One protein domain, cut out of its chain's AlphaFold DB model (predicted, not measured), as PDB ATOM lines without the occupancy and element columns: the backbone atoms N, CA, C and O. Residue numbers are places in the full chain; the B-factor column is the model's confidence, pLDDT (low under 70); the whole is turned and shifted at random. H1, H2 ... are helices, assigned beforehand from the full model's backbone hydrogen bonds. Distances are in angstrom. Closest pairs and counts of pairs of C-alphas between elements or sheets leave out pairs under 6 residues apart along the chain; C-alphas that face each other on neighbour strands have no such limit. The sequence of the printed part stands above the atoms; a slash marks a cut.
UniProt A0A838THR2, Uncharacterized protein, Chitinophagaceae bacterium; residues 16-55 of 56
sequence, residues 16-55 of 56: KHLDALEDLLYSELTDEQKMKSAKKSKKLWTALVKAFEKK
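This is residues 16 to 55 of the 56 residues of an uncharacterized protein of Chitinophagaceae bacterium (UniProt A0A838THR2). A short helix, H1, crosses steeply over the first half of a long, straight helix, H2, and the far part of H2, residues 46 to 54, sticks out past H1 as a free arm with residue 55 at its tip. The printed part has 40 residues with two named helices, H1 then H2, and no named strand; the class is all helix. The whole is loose, with a radius of gyration of the C-alphas of 11.5 A, and spans 38 by 15 by 13 A.

H1, residues 16 to 26, touches H2, residues 31 to 54, and H2 touches H1 with residues 34 to 44 alone. Their closest C-alphas, those of Ala 20 and Ser 37, are 4.9 A apart. The helices run opposite ways at a steep tilt of 59 degrees. Every O i to N i+4 pair is within hydrogen-bond range in H2, and 6 of 7 are in H1.

H1 begins at C-alpha 16 (43.194, -31.021, 24.478) and is 15.1 A long from first to last C-alpha. H2 runs 34.2 A from C-alpha 31 (39.579, -30.712, 6.388) to C-alpha 54 (25.235, -19.050, 35.157).

The two C-alphas farthest apart, those of Thr 30 and Lys 55, are 38.2 A apart. The printed part has no cut, and the link from H1 to H2 is tight. Residue 55 is under pLDDT 70.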
ATOM      1  N   LYS A  16      43.677 -30.620  25.817       85.25
ATOM      2  CA  LYS A  16      43.194 -31.021  24.478       85.25
ATOM      3  C   LYS A  16      42.192 -30.074  23.796       85.25
ATOM      4  O   LYS A  16      41.891 -30.257  22.617       85.25
ATOM      5  N   HIS A  17      41.540 -29.185  24.548       87.88
ATOM      6  CA  HIS A  17      40.646 -28.160  24.011       87.88
ATOM      7  C   HIS A  17      41.376 -26.864  23.650       87.88
ATOM      8  O   HIS A  17      40.946 -26.199  22.715       87.88
ATOM      9  N   LEU A  18      42.434 -26.526  24.387       88.50
ATOM     10  CA  LEU A  18      43.349 -25.431  24.082       88.50
ATOM     11  C   LEU A  18      44.254 -25.819  22.912       88.50
ATOM     12  O   LEU A  18      44.299 -25.074  21.944       88.50
ATOM     13  N   ASP A  19      44.815 -27.031  22.928       88.44
ATOM     14  CA  ASP A  19      45.639 -27.559  21.832       88.44
ATOM     15  C   ASP A  19      44.851 -27.550  20.510       88.44
ATOM     16  O   ASP A  19      45.324 -27.099  19.479       88.44
ATOM     17  N   ALA A  20      43.573 -27.946  20.549       87.62
ATOM     18  CA  ALA A  20      42.705 -27.907  19.371       87.62
ATOM     19  C   ALA A  20      42.386 -26.482  18.883       87.62
ATOM     20  O   ALA A  20      41.998 -26.306  17.729       87.62
ATOM     21  N   LEU A  21      42.462 -25.478  19.759       89.94
ATOM     22  CA  LEU A  21      42.308 -24.076  19.378       89.94
ATOM     23  C   LEU A  21      43.589 -23.572  18.711       89.94
ATOM     24  O   LEU A  21      43.509 -22.920  17.676       89.94
ATOM     25  N   GLU A  22      44.739 -23.911  19.287       89.38
ATOM     26  CA  GLU A  22      46.060 -23.605  18.744       89.38
ATOM     27  C   GLU A  22      46.239 -24.234  17.358       89.38
ATOM     28  O   GLU A  22      46.546 -23.526  16.402       89.38
ATOM     29  N   ASP A  23      45.888 -25.514  17.210       89.44
ATOM     30  CA  ASP A  23      45.910 -26.227  15.933       89.44
ATOM     31  C   ASP A  23      45.069 -25.525  14.855       89.44
ATOM     32  O   ASP A  23      45.455 -25.471  13.693       89.44
ATOM     33  N   LEU A  24      43.900 -24.978  15.212       89.69
ATOM     34  CA  LEU A  24      43.054 -24.258  14.251       89.69
ATOM     35  C   LEU A  24      43.641 -22.913  13.818       89.69
ATOM     36  O   LEU A  24      43.283 -22.431  12.746       89.69
ATOM     37  N   LEU A  25      44.450 -22.281  14.669       88.75
ATOM     38  CA  LEU A  25      45.001 -20.949  14.430       88.75
ATOM     39  C   LEU A  25      46.355 -21.004  13.724       88.75
ATOM     40  O   LEU A  25      46.654 -20.105  12.939       88.75
ATOM     41  N   TYR A  26      47.156 -22.032  14.008       89.19
ATOM     42  CA  TYR A  26      48.576 -22.051  13.656       89.19
ATOM     43  C   TYR A  26      49.029 -23.299  12.893       89.19
ATOM     44  O   TYR A  26      50.143 -23.295  12.374       89.19
ATOM     45  N   SER A  27      48.196 -24.338  12.778       88.50
ATOM     46  CA  SER A  27      48.571 -25.576  12.085       88.50
ATOM     47  C   SER A  27      47.886 -25.700  10.721       88.50
ATOM     48  O   SER A  27      46.690 -25.433  10.563       88.50
ATOM     49  N   GLU A  28      48.621 -26.190   9.722       90.44
ATOM     50  CA  GLU A  28      48.027 -26.642   8.464       90.44
ATOM     51  C   GLU A  28      47.345 -27.995   8.676       90.44
ATOM     52  O   GLU A  28      47.958 -29.060   8.674       90.44
ATOM     53  N   LEU A  29      46.039 -27.936   8.914       88.75
ATOM     54  CA  LEU A  29      45.196 -29.102   9.143       88.75
ATOM     55  C   LEU A  29      44.478 -29.527   7.858       88.75
ATOM     56  O   LEU A  29      43.976 -28.683   7.104       88.75
ATOM     57  N   THR A  30      44.307 -30.835   7.674       93.50
ATOM     58  CA  THR A  30      43.358 -31.363   6.682       93.50
ATOM     59  C   THR A  30      41.920 -31.006   7.067       93.50
ATOM     60  O   THR A  30      41.626 -30.718   8.230       93.50
ATOM     61  N   ASP A  31      40.982 -31.066   6.121       92.44
ATOM     62  CA  ASP A  31      39.579 -30.712   6.388       92.44
ATOM     63  C   ASP A  31      38.940 -31.576   7.487       92.44
ATOM     64  O   ASP A  31      38.197 -31.076   8.340       92.44
ATOM     65  N   GLU A  32      39.288 -32.863   7.549       92.56
ATOM     66  CA  GLU A  32      38.841 -33.744   8.630       92.56
ATOM     67  C   GLU A  32      39.389 -33.319   9.997       92.56
ATOM     68  O   GLU A  32      38.669 -33.341  11.005       92.56
ATOM     69  N   GLN A  33      40.667 -32.939  10.052       90.94
ATOM     70  CA  GLN A  33      41.305 -32.473  11.280       90.94
ATOM     71  C   GLN A  33      40.730 -31.124  11.713       90.94
ATOM     72  O   GLN A  33      40.354 -30.984  12.880       90.94
ATOM     73  N   LYS A  34      40.533 -30.184  10.778       92.06
ATOM     74  CA  LYS A  34      39.837 -28.911  11.024       92.06
ATOM     75  C   LYS A  34      38.460 -29.152  11.620       92.06
ATOM     76  O   LYS A  34      38.117 -28.548  12.634       92.06
ATOM     77  N   MET A  35      37.684 -30.084  11.068       93.19
ATOM     78  CA  MET A  35      36.351 -30.393  11.587       93.19
ATOM     79  C   MET A  35      36.399 -30.969  13.014       93.19
ATOM     80  O   MET A  35      35.580 -30.604  13.868       93.19
ATOM     81  N   LYS A  36      37.359 -31.858  13.303       91.56
ATOM     82  CA  LYS A  36      37.558 -32.426  14.650       91.56
ATOM     83  C   LYS A  36      37.975 -31.346  15.651       91.56
ATOM     84  O   LYS A  36      37.390 -31.281  16.739       91.56
ATOM     85  N   SER A  37      38.929 -30.493  15.293       91.50
ATOM     86  CA  SER A  37      39.404 -29.399  16.142       91.50
ATOM     87  C   SER A  37      38.316 -28.344  16.351       91.50
ATOM     88  O   SER A  37      38.027 -27.992  17.493       91.50
ATOM     89  N   ALA A  38      37.563 -27.974  15.310       91.12
ATOM     90  CA  ALA A  38      36.424 -27.058  15.412       91.12
ATOM     91  C   ALA A  38      35.351 -27.569  16.388       91.12
ATOM     92  O   ALA A  38      34.853 -26.813  17.229       91.12
ATOM     93  N   LYS A  39      35.024 -28.870  16.357       92.19
ATOM     94  CA  LYS A  39      34.101 -29.480  17.334       92.19
ATOM     95  C   LYS A  39      34.632 -29.381  18.768       92.19
ATOM     96  O   LYS A  39      33.845 -29.145  19.689       92.19
ATOM     97  N   LYS A  40      35.939 -29.563  18.986       90.69
ATOM     98  CA  LYS A  40      36.565 -29.439  20.316       90.69
ATOM     99  C   LYS A  40      36.569 -27.988  20.806       90.69
ATOM    100  O   LYS A  40      36.206 -27.765  21.963       90.69
ATOM    101  N   SER A  41      36.882 -27.033  19.938       89.81
ATOM    102  CA  SER A  41      36.895 -25.597  20.250       89.81
ATOM    103  C   SER A  41      35.487 -25.055  20.501       89.81
ATOM    104  O   SER A  41      35.264 -24.301  21.446       89.81
ATOM    105  N   LYS A  42      34.475 -25.543  19.768       91.06
ATOM    106  CA  LYS A  42      33.064 -25.218  20.040       91.06
ATOM    107  C   LYS A  42      32.618 -25.673  21.434       91.06
ATOM    108  O   LYS A  42      31.852 -24.968  22.095       91.06
ATOM    109  N   LYS A  43      33.097 -26.830  21.911       90.25
ATOM    110  CA  LYS A  43      32.824 -27.292  23.286       90.25
ATOM    111  C   LYS A  43      33.451 -26.363  24.326       90.25
ATOM    112  O   LYS A  43      32.778 -26.037  25.302       90.25
ATOM    113  N   LEU A  44      34.686 -25.912  24.095       90.38
ATOM    114  CA  LEU A  44      35.365 -24.932  24.948       90.38
ATOM    115  C   LEU A  44      34.579 -23.617  25.022       90.38
ATOM    116  O   LEU A  44      34.241 -23.168  26.116       90.38
ATOM    117  N   TRP A  45      34.205 -23.061  23.868       90.88
ATOM    118  CA  TRP A  45      33.395 -21.844  23.790       90.88
ATOM    119  C   TRP A  45      32.067 -21.981  24.539       90.88
ATOM    120  O   TRP A  45      31.700 -21.134  25.346       90.88
ATOM    121  N   THR A  46      31.368 -23.100  24.334       91.38
ATOM    122  CA  THR A  46      30.094 -23.365  25.015       91.38
ATOM    123  C   THR A  46      30.263 -23.406  26.536       91.38
ATOM    124  O   THR A  46      29.399 -22.914  27.262       91.38
ATOM    125  N   ALA A  47      31.360 -23.981  27.037       88.94
ATOM    126  CA  ALA A  47      31.649 -24.008  28.468       88.94
ATOM    127  C   ALA A  47      31.915 -22.601  29.028       88.94
ATOM    128  O   ALA A  47      31.384 -22.266  30.087       88.94
ATOM    129  N   LEU A  48      32.665 -21.769  28.296       89.75
ATOM    130  CA  LEU A  48      32.922 -20.369  28.649       89.75
ATOM    131  C   LEU A  48      31.623 -19.557  28.723       89.75
ATOM    132  O   LEU A  48      31.352 -18.932  29.748       89.75
ATOM    133  N   VAL A  49      30.789 -19.624  27.680       90.94
ATOM    134  CA  VAL A  49      29.503 -18.907  27.627       90.94
ATOM    135  C   VAL A  49      28.585 -19.355  28.760       90.94
ATOM    136  O   VAL A  49      28.077 -18.521  29.506       90.94
ATOM    137  N   LYS A  50      28.437 -20.666  28.983       89.88
ATOM    138  CA  LYS A  50      27.606 -21.178  30.085       89.88
ATOM    139  C   LYS A  50      28.103 -20.726  31.457       89.88
ATOM    140  O   LYS A  50      27.290 -20.411  32.322       89.88
ATOM    141  N   ALA A  51      29.418 -20.706  31.678       88.19
ATOM    142  CA  ALA A  51      29.991 -20.224  32.934       88.19
ATOM    143  C   ALA A  51      29.745 -18.720  33.138       88.19
ATOM    144  O   ALA A  51      29.521 -18.276  34.265       88.19
ATOM    145  N   PHE A  52      29.745 -17.949  32.051       87.19
ATOM    146  CA  PHE A  52      29.420 -16.527  32.056       87.19
ATOM    147  C   PHE A  52      27.938 -16.256  32.350       87.19
ATOM    148  O   PHE A  52      27.618 -15.362  33.136       87.19
ATOM    149  N   GLU A  53      27.039 -17.047  31.764       87.12
ATOM    150  CA  GLU A  53      25.589 -16.910  31.937       87.12
ATOM    151  C   GLU A  53      25.089 -17.404  33.300       87.12
ATOM    152  O   GLU A  53      24.194 -16.782  33.863       87.12
ATOM    153  N   LYS A  54      25.671 -18.473  33.867       74.50
ATOM    154  CA  LYS A  54      25.235 -19.050  35.157       74.50
ATOM    155  C   LYS A  54      25.420 -18.134  36.370       74.50
ATOM    156  O   LYS A  54      24.748 -18.341  37.370       74.50
ATOM    157  N   LYS A  55      26.321 -17.149  36.326       59.38
ATOM    158  CA  LYS A  55      26.519 -16.177  37.423       59.38
ATOM    159  C   LYS A  55      25.498 -15.021  37.370       59.38
ATOM    160  O   LYS A  55      25.887 -13.862  37.533       59.38
TER     161      LYS A  55